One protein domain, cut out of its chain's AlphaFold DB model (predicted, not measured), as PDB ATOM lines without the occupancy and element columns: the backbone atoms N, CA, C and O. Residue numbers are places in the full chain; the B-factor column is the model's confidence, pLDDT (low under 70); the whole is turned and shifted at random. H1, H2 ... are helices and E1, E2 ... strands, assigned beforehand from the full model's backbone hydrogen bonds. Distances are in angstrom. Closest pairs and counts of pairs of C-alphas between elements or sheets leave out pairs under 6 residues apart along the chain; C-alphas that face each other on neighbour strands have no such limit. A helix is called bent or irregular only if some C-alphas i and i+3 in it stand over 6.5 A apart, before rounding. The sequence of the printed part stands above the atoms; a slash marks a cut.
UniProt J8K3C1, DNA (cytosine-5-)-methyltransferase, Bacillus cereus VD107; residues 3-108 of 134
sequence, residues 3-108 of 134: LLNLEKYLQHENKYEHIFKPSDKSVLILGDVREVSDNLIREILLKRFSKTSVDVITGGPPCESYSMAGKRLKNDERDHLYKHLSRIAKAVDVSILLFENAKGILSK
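What this domain is: This is residues 3 to 108 of the 134 residues of the protein "DNA (cytosine-5-)-methyltransferase" of Bacillus cereus VD107 (UniProt J8K3C1). Two small lobes sit end to end, each built on a pair of parallel strands: in one, H4 packs over the pair E3 and E4 with its residues 81 to 89; in the other, H1 and H2 lie between E1 and E2 along the chain, and H3 packs on H2. The lobes meet where one end of H3 reaches one end of H4, and residues 69 to 75 stick out from the H4 lobe. The 106 printed residues hold four named helices and four named strands, in the order E1 H1 H2 E2 H3 E3 H4 E4, of mixed class, with two parallel sheets, E1 = E2 and E3 = E4. The whole is loose, with a radius of gyration of the C-alphas of 16.2 A and spans of 47 by 32 by 20 A.

How they stand to each other: E3, residues 56 to 59, and E4, residues 96 to 99, are parallel neighbours at 14 degrees, with N 57 and O 96 2.9 A apart and N 98 and O 57 2.8 A apart, within hydrogen-bond range. With H4, residues 77 to 91, they form a strand-helix-strand unit, two parallel neighbour strands with a helix between them along the chain, and its crossover is right-handed. The closest C-alphas of E3 and H4 are those of Ile 57 and Ala 89, 7.0 A apart. H3, residues 38 to 49, touches H4 with its residues 38 to 42 alone, closest at the C-alphas of Asp 38 and Ala 91, 6.0 A, the same way at a steep tilt of 47 degrees. H2, residues 13 to 20, touches H3, closest at the C-alphas of Phe 20 and Arg 48, 4.9 A; H3 does so with residues 43 to 48 alone. H1, residues 6 to 11, is close to H2 but not clearly touching, closest at the C-alphas of Tyr 9 and Tyr 16, 6.7 A. E1, residues 3 to 5, and E2, residues 27 to 30, are parallel neighbours at 27 degrees, with N 4 and O 28 2.8 A apart, within hydrogen-bond range; with H1 and H2 they form a second strand-helix-strand unit, and its crossover is right-handed. H2 and H4 are apart. In H1 and H3 every O i to N i+4 pair is within hydrogen-bond range; in H4 8 of 11 are, and in H2 0 of 4, beside 4 of 5 O i to N i+3 pairs.

Where its parts are: E1 begins at C-alpha 3, (13.851, -15.845, -12.260). From first to last C-alpha, H4 measures 22.1 A, H3 15.8 A, H2 11.0 A, E3 10.0 A and E4 9.9 A. H2 is irregular, with C-alphas 15 and 18 7.6 A apart; H4 is only just so, with C-alphas 79 and 82 6.7 A apart. H4 ends at C-alpha 91, (-3.661, -4.488, -7.589), and E4 at C-alpha 99, (9.197, 1.883, 2.739).

The domain as a whole: The two C-alphas farthest apart, those of Pro 22 and Lys 71, are 48.5 A apart. The link from E3 to H4, residues 60 to 76, is long, and residues 69 to 75 in it stand free. The printed part has no cut. The mean pLDDT of the printed part is 77.5, and residues 60 to 81 and 100 to 108 are under 70.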
ATOM      1  N   LEU A   3      13.560 -17.160 -11.681       93.69
ATOM      2  CA  LEU A   3      13.851 -15.845 -12.260       93.69
ATOM      3  C   LEU A   3      13.002 -15.603 -13.512       93.69
ATOM      4  O   LEU A   3      13.152 -16.310 -14.506       93.69
ATOM      5  N   LEU A   4      12.192 -14.547 -13.492       94.25
ATOM      6  CA  LEU A   4      11.502 -13.990 -14.652       94.25
ATOM      7  C   LEU A   4      12.278 -12.760 -15.125       94.25
ATOM      8  O   LEU A   4      12.271 -11.732 -14.458       94.25
ATOM      9  N   ASN A   5      12.963 -12.848 -16.264       95.50
ATOM     10  CA  ASN A   5      13.536 -11.658 -16.896       95.50
ATOM     11  C   ASN A   5      12.440 -10.997 -17.737       95.50
ATOM     12  O   ASN A   5      11.928 -11.626 -18.662       95.50
ATOM     13  N   LEU A   6      12.059  -9.773 -17.378       93.25
ATOM     14  CA  LEU A   6      10.863  -9.112 -17.894       93.25
ATOM     15  C   LEU A   6      10.958  -8.832 -19.394       93.25
ATOM     16  O   LEU A   6      10.038  -9.168 -20.127       93.25
ATOM     17  N   GLU A   7      12.091  -8.315 -19.866       91.94
ATOM     18  CA  GLU A   7      12.311  -8.038 -21.292       91.94
ATOM     19  C   GLU A   7      12.175  -9.307 -22.141       91.94
ATOM     20  O   GLU A   7      11.497  -9.320 -23.165       91.94
ATOM     21  N   LYS A   8      12.778 -10.412 -21.685       92.50
ATOM     22  CA  LYS A   8      12.694 -11.702 -22.380       92.50
ATOM     23  C   LYS A   8      11.298 -12.306 -22.309       92.50
ATOM     24  O   LYS A   8      10.879 -12.945 -23.268       92.50
ATOM     25  N   TYR A   9      10.602 -12.127 -21.189       92.00
ATOM     26  CA  TYR A   9       9.226 -12.587 -21.023       92.00
ATOM     27  C   TYR A   9       8.290 -11.885 -22.010       92.00
ATOM     28  O   TYR A   9       7.558 -12.570 -22.713       92.00
ATOM     29  N   LEU A  10       8.402 -10.560 -22.142       87.50
ATOM     30  CA  LEU A  10       7.596  -9.769 -23.079       87.50
ATOM     31  C   LEU A  10       7.802 -10.173 -24.548       87.50
ATOM     32  O   LEU A  10       6.917  -9.967 -25.371       87.50
ATOM     33  N   GLN A  11       8.957 -10.749 -24.889       89.56
ATOM     34  CA  GLN A  11       9.234 -11.250 -26.238       89.56
ATOM     35  C   GLN A  11       8.843 -12.723 -26.432       89.56
ATOM     36  O   GLN A  11       8.486 -13.121 -27.536       89.56
ATOM     37  N   HIS A  12       8.963 -13.551 -25.390       89.06
ATOM     38  CA  HIS A  12       8.815 -15.007 -25.469       89.06
ATOM     39  C   HIS A  12       8.180 -15.579 -24.190       89.06
ATOM     40  O   HIS A  12       8.858 -16.195 -23.359       89.06
ATOM     41  N   GLU A  13       6.865 -15.416 -24.041       82.50
ATOM     42  CA  GLU A  13       6.140 -15.797 -22.819       82.50
ATOM     43  C   GLU A  13       6.248 -17.295 -22.479       82.50
ATOM     44  O   GLU A  13       6.516 -17.647 -21.326       82.50
ATOM     45  N   ASN A  14       6.146 -18.181 -23.479       87.00
ATOM     46  CA  ASN A  14       6.097 -19.643 -23.294       87.00
ATOM     47  C   ASN A  14       7.312 -20.207 -22.531       87.00
ATOM     48  O   ASN A  14       7.219 -21.208 -21.821       87.00
ATOM     49  N   LYS A  15       8.474 -19.544 -22.612       90.56
ATOM     50  CA  LYS A  15       9.689 -19.960 -21.889       90.56
ATOM     51  C   LYS A  15       9.524 -19.876 -20.364       90.56
ATOM     52  O   LYS A  15      10.205 -20.587 -19.621       90.56
ATOM     53  N   TYR A  16       8.624 -19.019 -19.891       93.00
ATOM     54  CA  TYR A  16       8.418 -18.718 -18.478       93.00
ATOM     55  C   TYR A  16       7.194 -19.419 -17.874       93.00
ATOM     56  O   TYR A  16       6.921 -19.224 -16.694       93.00
ATOM     57  N   GLU A  17       6.506 -20.305 -18.606       92.69
ATOM     58  CA  GLU A  17       5.335 -21.050 -18.103       92.69
ATOM     59  C   GLU A  17       5.594 -21.781 -16.777       92.69
ATOM     60  O   GLU A  17       4.725 -21.859 -15.910       92.69
ATOM     61  N   HIS A  18       6.813 -22.295 -16.589       93.19
ATOM     62  CA  HIS A  18       7.220 -22.980 -15.365       93.19
ATOM     63  C   HIS A  18       7.128 -22.094 -14.108       93.19
ATOM     64  O   HIS A  18       6.950 -22.622 -13.011       93.19
ATOM     65  N   ILE A  19       7.204 -20.765 -14.251       94.00
ATOM     66  CA  ILE A  19       7.061 -19.811 -13.144       94.00
ATOM     67  C   ILE A  19       5.626 -19.791 -12.624       94.00
ATOM     68  O   ILE A  19       5.411 -19.651 -11.425       94.00
ATOM     69  N   PHE A  20       4.637 -19.988 -13.489       95.44
ATOM     70  CA  PHE A  20       3.232 -19.940 -13.096       95.44
ATOM     71  C   PHE A  20       2.736 -21.255 -12.484       95.44
ATOM     72  O   PHE A  20       1.655 -21.283 -11.907       95.44
ATOM     73  N   LYS A  21       3.508 -22.343 -12.572       95.81
ATOM     74  CA  LYS A  21       3.141 -23.627 -11.959       95.81
ATOM     75  C   LYS A  21       3.223 -23.547 -10.425       95.81
ATOM     76  O   LYS A  21       4.120 -22.865  -9.924       95.81
ATOM     77  N   PRO A  22       2.352 -24.259  -9.680       96.38
ATOM     78  CA  PRO A  22       2.375 -24.271  -8.218       96.38
ATOM     79  C   PRO A  22       3.756 -24.600  -7.644       96.38
ATOM     80  O   PRO A  22       4.365 -25.607  -8.010       96.38
ATOM     81  N   SER A  23       4.268 -23.741  -6.760       93.38
ATOM     82  CA  SER A  23       5.555 -23.943  -6.085       93.38
ATOM     83  C   SER A  23       5.766 -22.931  -4.962       93.38
ATOM     84  O   SER A  23       5.441 -21.755  -5.107       93.38
ATOM     85  N   ASP A  24       6.444 -23.357  -3.897       89.81
ATOM     86  CA  ASP A  24       6.815 -22.489  -2.773       89.81
ATOM     87  C   ASP A  24       8.084 -21.657  -3.030       89.81
ATOM     88  O   ASP A  24       8.483 -20.834  -2.204       89.81
ATOM     89  N   LYS A  25       8.766 -21.855  -4.168       90.94
ATOM     90  CA  LYS A  25       9.956 -21.060  -4.497       90.94
ATOM     91  C   LYS A  25       9.540 -19.622  -4.817       90.94
ATOM     92  O   LYS A  25       8.699 -19.401  -5.690       90.94
ATOM     93  N   SER A  26      10.225 -18.653  -4.212       90.19
ATOM     94  CA  SER A  26      10.096 -17.233  -4.560       90.19
ATOM     95  C   SER A  26      10.345 -16.985  -6.047       90.19
ATOM     96  O   SER A  26      11.198 -17.650  -6.644       90.19
ATOM     97  N   VAL A  27       9.655 -15.992  -6.607       93.94
ATOM     98  CA  VAL A  27       9.855 -15.503  -7.976       93.94
ATOM     99  C   VAL A  27      10.560 -14.151  -7.917       93.94
ATOM    100  O   VAL A  27      10.073 -13.232  -7.264       93.94
ATOM    101  N   LEU A  28      11.699 -14.030  -8.594       93.56
ATOM    102  CA  LEU A  28      12.358 -12.754  -8.845       93.56
ATOM    103  C   LEU A  28      11.965 -12.268 -10.235       93.56
ATOM    104  O   LEU A  28      12.281 -12.924 -11.223       93.56
ATOM    105  N   ILE A  29      11.314 -11.111 -10.308       94.12
ATOM    106  CA  ILE A  29      11.084 -10.403 -11.566       94.12
ATOM    107  C   ILE A  29      12.241  -9.424 -11.749       94.12
ATOM    108  O   ILE A  29      12.400  -8.496 -10.960       94.12
ATOM    109  N   LEU A  30      13.069  -9.663 -12.760       92.69
ATOM    110  CA  LEU A  30      14.201  -8.821 -13.123       92.69
ATOM    111  C   LEU A  30      13.811  -7.935 -14.304       92.69
ATOM    112  O   LEU A  30      13.636  -8.434 -15.417       92.69
ATOM    113  N   GLY A  31      13.696  -6.635 -14.055       89.81
ATOM    114  CA  GLY A  31      13.364  -5.627 -15.054       89.81
ATOM    115  C   GLY A  31      12.863  -4.341 -14.407       89.81
ATOM    116  O   GLY A  31      12.835  -4.219 -13.181       89.81
ATOM    117  N   ASP A  32      12.446  -3.394 -15.241       87.69
ATOM    118  CA  ASP A  32      11.857  -2.143 -14.781       87.69
ATOM    119  C   ASP A  32      10.429  -2.365 -14.255       87.69
ATOM    120  O   ASP A  32       9.555  -2.878 -14.951       87.69
ATOM    121  N   VAL A  33      10.165  -1.945 -13.018       86.12
ATOM    122  CA  VAL A  33       8.845  -2.033 -12.369       86.12
ATOM    123  C   VAL A  33       7.745  -1.252 -13.100       86.12
ATOM    124  O   VAL A  33       6.557  -1.530 -12.911       86.12
ATOM    125  N   ARG A  34       8.111  -0.277 -13.940       85.81
ATOM    126  CA  ARG A  34       7.179   0.438 -14.823       85.81
ATOM    127  C   ARG A  34       6.523  -0.509 -15.823       85.81
ATOM    128  O   ARG A  34       5.316  -0.414 -16.026       85.81
ATOM    129  N   GLU A  35       7.293  -1.468 -16.324       90.81
ATOM    130  CA  GLU A  35       6.883  -2.449 -17.331       90.81
ATOM    131  C   GLU A  35       6.196  -3.679 -16.711       90.81
ATOM    132  O   GLU A  35       5.638  -4.525 -17.409       90.81
ATOM    133  N   VAL A  36       6.202  -3.803 -15.378       91.69
ATOM    134  CA  VAL A  36       5.511  -4.899 -14.689       91.69
ATOM    135  C   VAL A  36       4.010  -4.614 -14.657       91.69
ATOM    136  O   VAL A  36       3.537  -3.766 -13.891       91.69
ATOM    137  N   SER A  37       3.244  -5.354 -15.459       93.44
ATOM    138  CA  SER A  37       1.785  -5.247 -15.500       93.44
ATOM    139  C   SER A  37       1.122  -5.813 -14.234       93.44
ATOM    140  O   SER A  37       1.615  -6.755 -13.611       93.44
ATOM    141  N   ASP A  38      -0.034  -5.258 -13.858       93.69
ATOM    142  CA  ASP A  38      -0.826  -5.765 -12.723       93.69
ATOM    143  C   ASP A  38      -1.279  -7.218 -12.957       93.69
ATOM    144  O   ASP A  38      -1.310  -8.027 -12.027       93.69
ATOM    145  N   ASN A  39      -1.586  -7.560 -14.212       95.00
ATOM    146  CA  ASN A  39      -1.990  -8.907 -14.609       95.00
ATOM    147  C   ASN A  39      -0.878  -9.929 -14.378       95.00
ATOM    148  O   ASN A  39      -1.167 -10.993 -13.842       95.00
ATOM    149  N   LEU A  40       0.381  -9.602 -14.693       94.31
ATOM    150  CA  LEU A  40       1.513 -10.500 -14.447       94.31
ATOM    151  C   LEU A  40       1.622 -10.865 -12.960       94.31
ATOM    152  O   LEU A  40       1.769 -12.033 -12.603       94.31
ATOM    153  N   ILE A  41       1.501  -9.871 -12.076       93.94
ATOM    154  CA  ILE A  41       1.577 -10.086 -10.625       93.94
ATOM    155  C   ILE A  41       0.403 -10.947 -10.145       93.94
ATOM    156  O   ILE A  41       0.604 -11.884  -9.372       93.94
ATOM    157  N   ARG A  42      -0.814 -10.660 -10.623       94.62
ATOM    158  CA  ARG A  42      -2.022 -11.427 -10.285       94.62
ATOM    159  C   ARG A  42      -1.957 -12.867 -10.779       94.62
ATOM    160  O   ARG A  42      -2.326 -13.768 -10.038       94.62
ATOM    161  N   GLU A  43      -1.464 -13.087 -11.991       95.25
ATOM    162  CA  GLU A  43      -1.272 -14.419 -12.565       95.25
ATOM    163  C   GLU A  43      -0.274 -15.238 -11.746       95.25
ATOM    164  O   GLU A  43      -0.553 -16.392 -11.425       95.25
ATOM    165  N   ILE A  44       0.861 -14.644 -11.356       94.81
ATOM    166  CA  ILE A  44       1.838 -15.306 -10.482       94.81
ATOM    167  C   ILE A  44       1.187 -15.644  -9.137       94.81
ATOM    168  O   ILE A  44       1.253 -16.787  -8.695       94.81
ATOM    169  N   LEU A  45       0.522 -14.680  -8.497       94.50
ATOM    170  CA  LEU A  45      -0.164 -14.899  -7.222       94.50
ATOM    171  C   LEU A  45      -1.187 -16.035  -7.299       94.50
ATOM    172  O   LEU A  45      -1.175 -16.939  -6.461       94.50
ATOM    173  N   LEU A  46      -2.036 -16.012  -8.324       95.62
ATOM    174  CA  LEU A  46      -3.127 -16.958  -8.478       95.62
ATOM    175  C   LEU A  46      -2.613 -18.348  -8.855       95.62
ATOM    176  O   LEU A  46      -2.903 -19.314  -8.156       95.62
ATOM    177  N   LYS A  47      -1.838 -18.461  -9.937       95.88
ATOM    178  CA  LYS A  47      -1.444 -19.760 -10.499       95.88
ATOM    179  C   LYS A  47      -0.366 -20.449  -9.661       95.88
ATOM    180  O   LYS A  47      -0.440 -21.656  -9.440       95.88
ATOM    181  N   ARG A  48       0.609 -19.689  -9.151       95.31
ATOM    182  CA  ARG A  48       1.736 -20.257  -8.401       95.31
ATOM    183  C   ARG A  48       1.435 -20.436  -6.921       95.31
ATOM    184  O   ARG A  48       1.781 -21.465  -6.350       95.31
ATOM    185  N   PHE A  49       0.824 -19.430  -6.299       93.88
ATOM    186  CA  PHE A  49       0.648 -19.394  -4.845       93.88
ATOM    187  C   PHE A  49      -0.795 -19.636  -4.400       93.88
ATOM    188  O   PHE A  49      -1.043 -19.755  -3.198       93.88
ATOM    189  N   SER A  50      -1.750 -19.731  -5.335       94.75
ATOM    190  CA  SER A  50      -3.183 -19.825  -5.019       94.75
ATOM    191  C   SER A  50      -3.640 -18.681  -4.102       94.75
ATOM    192  O   SER A  50      -4.358 -18.888  -3.121       94.75
ATOM    193  N   LYS A  51      -3.171 -17.461  -4.392       92.81
ATOM    194  CA  LYS A  51      -3.490 -16.229  -3.658       92.81
ATOM    195  C   LYS A  51      -4.040 -15.164  -4.592       92.81
ATOM    196  O   LYS A  51      -3.716 -15.118  -5.771       92.81
ATOM    197  N   THR A  52      -4.836 -14.268  -4.030       91.38
ATOM    198  CA  THR A  52      -5.341 -13.066  -4.709       91.38
ATOM    199  C   THR A  52      -4.853 -11.781  -4.047       91.38
ATOM    200  O   THR A  52      -4.992 -10.712  -4.637       91.38
ATOM    201  N   SER A  53      -4.255 -11.885  -2.856       88.94
ATOM    202  CA  SER A  53      -3.734 -10.754  -2.098       88.94
ATOM    203  C   SER A  53      -2.379 -11.028  -1.449       88.94
ATOM    204  O   SER A  53      -1.906 -12.169  -1.405       88.94
ATOM    205  N   VAL A  54      -1.741  -9.960  -0.963       85.75
ATOM    206  CA  VAL A  54      -0.440  -9.997  -0.280       85.75
ATOM    207  C   VAL A  54      -0.534  -9.278   1.062       85.75
ATOM    208  O   VAL A  54      -1.102  -8.200   1.159       85.75
ATOM    209  N   ASP A  55       0.074  -9.824   2.111       82.31
ATOM    210  CA  ASP A  55       0.057  -9.173   3.427       82.31
ATOM    211  C   ASP A  55       0.946  -7.921   3.470       82.31
ATOM    212  O   ASP A  55       0.581  -6.894   4.044       82.31
ATOM    213  N   VAL A  56       2.139  -8.019   2.876       82.38
ATOM    214  CA  VAL A  56       3.196  -7.013   2.992       82.38
ATOM    215  C   VAL A  56       3.848  -6.750   1.642       82.38
ATOM    216  O   VAL A  56       4.341  -7.666   0.989       82.38
ATOM    217  N   ILE A  57       3.938  -5.477   1.269       83.12
ATOM    218  CA  ILE A  57       4.840  -5.002   0.223       83.12
ATOM    219  C   ILE A  57       5.948  -4.204   0.888       83.12
ATOM    220  O   ILE A  57       5.692  -3.289   1.668       83.12
ATOM    221  N   THR A  58       7.188  -4.541   0.557       82.25
ATOM    222  CA  THR A  58       8.370  -3.796   0.985       82.25
ATOM    223  C   THR A  58       9.041  -3.182  -0.232       82.25
ATOM    224  O   THR A  58       9.147  -3.841  -1.263       82.25
ATOM    225  N   GLY A  59       9.529  -1.952  -0.133       74.62
ATOM    226  CA  GLY A  59      10.301  -1.320  -1.203       74.62
ATOM    227  C   GLY A  59      11.003  -0.060  -0.721       74.62
ATOM    228  O   GLY A  59      10.789   0.379   0.402       74.62
ATOM    229  N   GLY A  60      11.841   0.542  -1.554       66.81
ATOM    230  CA  GLY A  60      12.485   1.816  -1.242       66.81
ATOM    231  C   GLY A  60      12.673   2.632  -2.518       66.81
ATOM    232  O   GLY A  60      12.964   2.043  -3.557       66.81
ATOM    233  N   PRO A  61      12.466   3.961  -2.497       59.34
ATOM    234  CA  PRO A  61      12.871   4.817  -3.608       59.34
ATOM    235  C   PRO A  61      14.398   4.736  -3.806       59.34
ATOM    236  O   PRO A  61      15.119   4.670  -2.807       59.34
ATOM    237  N   PRO A  62      14.921   4.781  -5.048       57.12
ATOM    238  CA  PRO A  62      16.359   4.782  -5.281       57.12
ATOM    239  C   PRO A  62      17.015   5.958  -4.544       57.12
ATOM    240  O   PRO A  62      16.611   7.122  -4.677       57.12
ATOM    241  N   CYS A  63      18.036   5.629  -3.749       47.66
ATOM    242  CA  CYS A  63      18.740   6.524  -2.825       47.66
ATOM    243  C   CYS A  63      19.397   7.738  -3.522       47.66
ATOM    244  O   CYS A  63      19.602   8.786  -2.909       47.66
ATOM    245  N   GLU A  64      19.652   7.657  -4.831       47.31
ATOM    246  CA  GLU A  64      20.355   8.693  -5.603       47.31
ATOM    247  C   GLU A  64      19.568  10.002  -5.792       47.31
ATOM    248  O   GLU A  64      20.122  11.013  -6.228       47.31
ATOM    249  N   SER A  65      18.282  10.021  -5.432       43.31
ATOM    250  CA  SER A  65      17.427  11.217  -5.511       43.31
ATOM    251  C   SER A  65      17.529  12.118  -4.270       43.31
ATOM    252  O   SER A  65      17.030  13.242  -4.280       43.31
ATOM    253  N   TYR A  66      18.160  11.634  -3.190       45.78
ATOM    254  CA  TYR A  66      18.218  12.308  -1.884       45.78
ATOM    255  C   TYR A  66      19.631  12.751  -1.472       45.78
ATOM    256  O   TYR A  66      19.812  13.285  -0.377       45.78
ATOM    257  N   SER A  67      20.629  12.581  -2.348       36.88
ATOM    258  CA  SER A  67      21.957  13.169  -2.158       36.88
ATOM    259  C   SER A  67      21.874  14.698  -2.205       36.88
ATOM    260  O   SER A  67      21.371  15.288  -3.161       36.88
ATOM    261  N   MET A  68      22.399  15.356  -1.170       42.78
ATOM    262  CA  MET A  68      22.455  16.816  -1.043       42.78
ATOM    263  C   MET A  68      23.417  17.508  -2.032       42.78
ATOM    264  O   MET A  68      23.522  18.731  -2.006       42.78
ATOM    265  N   ALA A  69      24.109  16.760  -2.898       42.44
ATOM    266  CA  ALA A  69      25.195  17.269  -3.739       42.44
ATOM    267  C   ALA A  69      24.798  17.644  -5.189       42.44
ATOM    268  O   ALA A  69      25.667  18.023  -5.969       42.44
ATOM    269  N   GLY A  70      23.518  17.561  -5.580       43.59
ATOM    270  CA  GLY A  70      23.075  17.784  -6.969       43.59
ATOM    271  C   GLY A  70      21.923  18.784  -7.122       43.59
ATOM    272  O   GLY A  70      21.030  18.859  -6.275       43.59
ATOM    273  N   LYS A  71      21.933  19.561  -8.220       42.44
ATOM    274  CA  LYS A  71      20.892  20.545  -8.579       42.44
ATOM    275  C   LYS A  71      19.497  19.908  -8.533       42.44
ATOM    276  O   LYS A  71      19.202  18.969  -9.264       42.44
ATOM    277  N   ARG A  72      18.631  20.474  -7.691       45.50
ATOM    278  CA  ARG A  72      17.214  20.114  -7.560       45.50
ATOM    279  C   ARG A  72      16.480  20.415  -8.870       45.50
ATOM    280  O   ARG A  72      16.209  21.579  -9.156       45.50
ATOM    281  N   LEU A  73      16.141  19.388  -9.642       48.06
ATOM    282  CA  LEU A  73      15.261  19.527 -10.801       48.06
ATOM    283  C   LEU A  73      13.801  19.434 -10.325       48.06
ATOM    284  O   LEU A  73      13.393  18.453  -9.707       48.06
ATOM    285  N   LYS A  74      13.009  20.488 -10.562       41.50
ATOM    286  CA  LYS A  74      11.540  20.405 -10.501       41.50
ATOM    287  C   LYS A  74      11.115  19.476 -11.652       41.50
ATOM    288  O   LYS A  74      11.468  19.789 -12.781       41.50
ATOM    289  N   ASN A  75      10.381  18.395 -11.366       48.00
ATOM    290  CA  ASN A  75      10.045  17.262 -12.262       48.00
ATOM    291  C   ASN A  75      11.097  16.150 -12.354       48.00
ATOM    292  O   ASN A  75      11.508  15.752 -13.439       48.00
ATOM    293  N   ASP A  76      11.515  15.617 -11.211       54.03
ATOM    294  CA  ASP A  76      12.355  14.428 -11.204       54.03
ATOM    295  C   ASP A  76      11.509  13.159 -11.399       54.03
ATOM    296  O   ASP A  76      10.664  12.838 -10.557       54.03
ATOM    297  N   GLU A  77      11.741  12.418 -12.487       50.78
ATOM    298  CA  GLU A  77      11.035  11.162 -12.758       50.78
ATOM    299  C   GLU A  77      11.274  10.090 -11.670       50.78
ATOM    300  O   GLU A  77      10.530   9.116 -11.527       50.78
ATOM    301  N   ARG A  78      12.282  10.287 -10.818       51.38
ATOM    302  CA  ARG A  78      12.586   9.392  -9.699       51.38
ATOM    303  C   ARG A  78      11.555   9.466  -8.562       51.38
ATOM    304  O   ARG A  78      11.471   8.538  -7.758       51.38
ATOM    305  N   ASP A  79      10.687  10.488  -8.534       55.41
ATOM    306  CA  ASP A  79       9.515  10.549  -7.639       55.41
ATOM    307  C   ASP A  79       8.388   9.558  -8.058       55.41
ATOM    308  O   ASP A  79       7.391   9.408  -7.341       55.41
ATOM    309  N   HIS A  80       8.513   8.843  -9.190       63.00
ATOM    310  CA  HIS A  80       7.482   7.916  -9.681       63.00
ATOM    311  C   HIS A  80       7.536   6.500  -9.086       63.00
ATOM    312  O   HIS A  80       6.502   5.828  -9.108       63.00
ATOM    313  N   LEU A  81       8.647   6.037  -8.488       69.25
ATOM    314  CA  LEU A  81       8.725   4.653  -7.979       69.25
ATOM    315  C   LEU A  81       7.654   4.356  -6.915       69.25
ATOM    316  O   LEU A  81       7.015   3.303  -6.933       69.25
ATOM    317  N   TYR A  82       7.369   5.331  -6.048       71.88
ATOM    318  CA  TYR A  82       6.269   5.237  -5.088       71.88
ATOM    319  C   TYR A  82       4.908   5.021  -5.773       71.88
ATOM    320  O   TYR A  82       4.082   4.255  -5.279       71.88
ATOM    321  N   LYS A  83       4.658   5.662  -6.925       76.25
ATOM    322  CA  LYS A  83       3.392   5.507  -7.661       76.25
ATOM    323  C   LYS A  83       3.239   4.086  -8.194       76.25
ATOM    324  O   LYS A  83       2.149   3.530  -8.092       76.25
ATOM    325  N   HIS A  84       4.314   3.480  -8.701       82.19
ATOM    326  CA  HIS A  84       4.281   2.092  -9.167       82.19
ATOM    327  C   HIS A  84       4.103   1.107  -8.006       82.19
ATOM    328  O   HIS A  84       3.286   0.197  -8.112       82.19
ATOM    329  N   LEU A  85       4.753   1.338  -6.861       77.25
ATOM    330  CA  LEU A  85       4.512   0.539  -5.654       77.25
ATOM    331  C   LEU A  85       3.071   0.684  -5.142       77.25
ATOM    332  O   LEU A  85       2.446  -0.310  -4.786       77.25
ATOM    333  N   SER A  86       2.505   1.894  -5.170       79.50
ATOM    334  CA  SER A  86       1.101   2.133  -4.816       79.50
ATOM    335  C   SER A  86       0.125   1.475  -5.800       79.50
ATOM    336  O   SER A  86      -0.898   0.941  -5.371       79.50
ATOM    337  N   ARG A  87       0.436   1.467  -7.104       87.06
ATOM    338  CA  ARG A  87      -0.332   0.740  -8.131       87.06
ATOM    339  C   ARG A  87      -0.365  -0.755  -7.819       87.06
ATOM    340  O   ARG A  87      -1.448  -1.314  -7.682       87.06
ATOM    341  N   ILE A  88       0.804  -1.363  -7.623       88.19
ATOM    342  CA  ILE A  88       0.925  -2.794  -7.319       88.19
ATOM    343  C   ILE A  88       0.196  -3.132  -6.015       88.19
ATOM    344  O   ILE A  88      -0.567  -4.090  -5.967       88.19
ATOM    345  N   ALA A  89       0.358  -2.307  -4.980       84.44
ATOM    346  CA  ALA A  89      -0.327  -2.461  -3.700       84.44
ATOM    347  C   ALA A  89      -1.853  -2.505  -3.815       84.44
ATOM    348  O   ALA A  89      -2.489  -3.328  -3.162       84.44
ATOM    349  N   LYS A  90      -2.436  -1.655  -4.668       85.50
ATOM    350  CA  LYS A  90      -3.872  -1.701  -4.971       85.50
ATOM    351  C   LYS A  90      -4.240  -2.944  -5.776       85.50
ATOM    352  O   LYS A  90      -5.281  -3.540  -5.527       85.50
ATOM    353  N   ALA A  91      -3.399  -3.338  -6.732       88.25
ATOM    354  CA  ALA A  91      -3.661  -4.488  -7.589       88.25
ATOM    355  C   ALA A  91      -3.742  -5.813  -6.812       88.25
ATOM    356  O   ALA A  91      -4.482  -6.700  -7.248       88.25
ATOM    357  N   VAL A  92      -3.017  -5.919  -5.689       88.31
ATOM    358  CA  VAL A  92      -2.916  -7.120  -4.839       88.31
ATOM    359  C   VAL A  92      -3.563  -6.967  -3.456       88.31
ATOM    360  O   VAL A  92      -3.262  -7.759  -2.571       88.31
ATOM    361  N   ASP A  93      -4.404  -5.952  -3.243       87.06
ATOM    362  CA  ASP A  93      -5.120  -5.723  -1.973       87.06
ATOM    363  C   ASP A  93      -4.221  -5.856  -0.723       87.06
ATOM    364  O   ASP A  93      -4.413  -6.719   0.139       87.06
ATOM    365  N   VAL A  94      -3.149  -5.055  -0.673       83.25
ATOM    366  CA  VAL A  94      -2.123  -5.200   0.369       83.25
ATOM    367  C   VAL A  94      -2.564  -4.653   1.729       83.25
ATOM    368  O   VAL A  94      -3.125  -3.561   1.826       83.25
ATOM    369  N   SER A  95      -2.210  -5.360   2.807       78.88
ATOM    370  CA  SER A  95      -2.476  -4.901   4.180       78.88
ATOM    371  C   SER A  95      -1.430  -3.915   4.716       78.88
ATOM    372  O   SER A  95      -1.770  -3.001   5.470       78.88
ATOM    373  N   ILE A  96      -0.151  -4.086   4.357       78.62
ATOM    374  CA  ILE A  96       0.967  -3.273   4.858       78.62
ATOM    375  C   ILE A  96       1.909  -2.889   3.710       78.62
ATOM    376  O   ILE A  96       2.401  -3.751   2.985       78.62
ATOM    377  N   LEU A  97       2.235  -1.597   3.597       75.44
ATOM    378  CA  LEU A  97       3.366  -1.120   2.798       75.44
ATOM    379  C   LEU A  97       4.488  -0.636   3.719       75.44
ATOM    380  O   LEU A  97       4.272   0.248   4.549       75.44
ATOM    381  N   LEU A  98       5.689  -1.181   3.544       75.69
ATOM    382  CA  LEU A  98       6.899  -0.760   4.242       75.69
ATOM    383  C   LEU A  98       7.863  -0.106   3.253       75.69
ATOM    384  O   LEU A  98       8.335  -0.755   2.318       75.69
ATOM    385  N   PHE A  99       8.184   1.163   3.497       71.69
ATOM    386  CA  PHE A  99       9.197   1.883   2.739       71.69
ATOM    387  C   PHE A  99      10.491   1.984   3.546       71.69
ATOM    388  O   PHE A  99      10.487   2.531   4.649       71.69
ATOM    389  N   GLU A 100      11.585   1.443   3.012       64.94
ATOM    390  CA  GLU A 100      12.915   1.616   3.601       64.94
ATOM    391  C   GLU A 100      13.358   3.069   3.391       64.94
ATOM    392  O   GLU A 100      13.198   3.648   2.312       64.94
ATOM    393  N   ASN A 101      13.796   3.704   4.474       57.59
ATOM    394  CA  ASN A 101      13.987   5.141   4.543       57.59
ATOM    395  C   ASN A 101      15.484   5.454   4.513       57.59
ATOM    396  O   ASN A 101      16.148   5.419   5.550       57.59
ATOM    397  N   ALA A 102      16.013   5.831   3.347       52.19
ATOM    398  CA  ALA A 102      17.302   6.506   3.295       52.19
ATOM    399  C   ALA A 102      17.180   7.829   4.072       52.19
ATOM    400  O   ALA A 102      16.224   8.581   3.874       52.19
ATOM    401  N   LYS A 103      18.147   8.130   4.948       43.56
ATOM    402  CA  LYS A 103      18.156   9.222   5.952       43.56
ATOM    403  C   LYS A 103      17.805  10.656   5.458       43.56
ATOM    404  O   LYS A 103      17.812  11.577   6.267       43.56
ATOM    405  N   GLY A 104      17.483  10.882   4.179       46.56
ATOM    406  CA  GLY A 104      17.174  12.183   3.565       46.56
ATOM    407  C   GLY A 104      15.696  12.500   3.269       46.56
ATOM    408  O   GLY A 104      15.394  13.656   2.959       46.56
ATOM    409  N   ILE A 105      14.752  11.555   3.381       49.00
ATOM    410  CA  ILE A 105      13.332  11.792   3.019       49.00
ATOM    411  C   ILE A 105      12.635  12.825   3.929       49.00
ATOM    412  O   ILE A 105      11.782  13.585   3.466       49.00
ATOM    413  N   LEU A 106      13.050  12.946   5.195       46.12
ATOM    414  CA  LEU A 106      12.496  13.917   6.154       46.12
ATOM    415  C   LEU A 106      12.789  15.391   5.793       46.12
ATOM    416  O   LEU A 106      12.199  16.296   6.380       46.12
ATOM    417  N   SER A 107      13.662  15.660   4.814       44.34
ATOM    418  CA  SER A 107      13.995  17.025   4.377       44.34
ATOM    419  C   SER A 107      12.992  17.637   3.378       44.34
ATOM    420  O   SER A 107      13.005  18.850   3.151       44.34
ATOM    421  N   LYS A 108      12.082  16.841   2.791       44.81
ATOM    422  CA  LYS A 108      11.130  17.280   1.747       44.81
ATOM    423  C   LYS A 108       9.775  17.648   2.390       44.81
ATOM    424  O   LYS A 108       8.816  16.883   2.397       44.81
TER     425      LYS A 108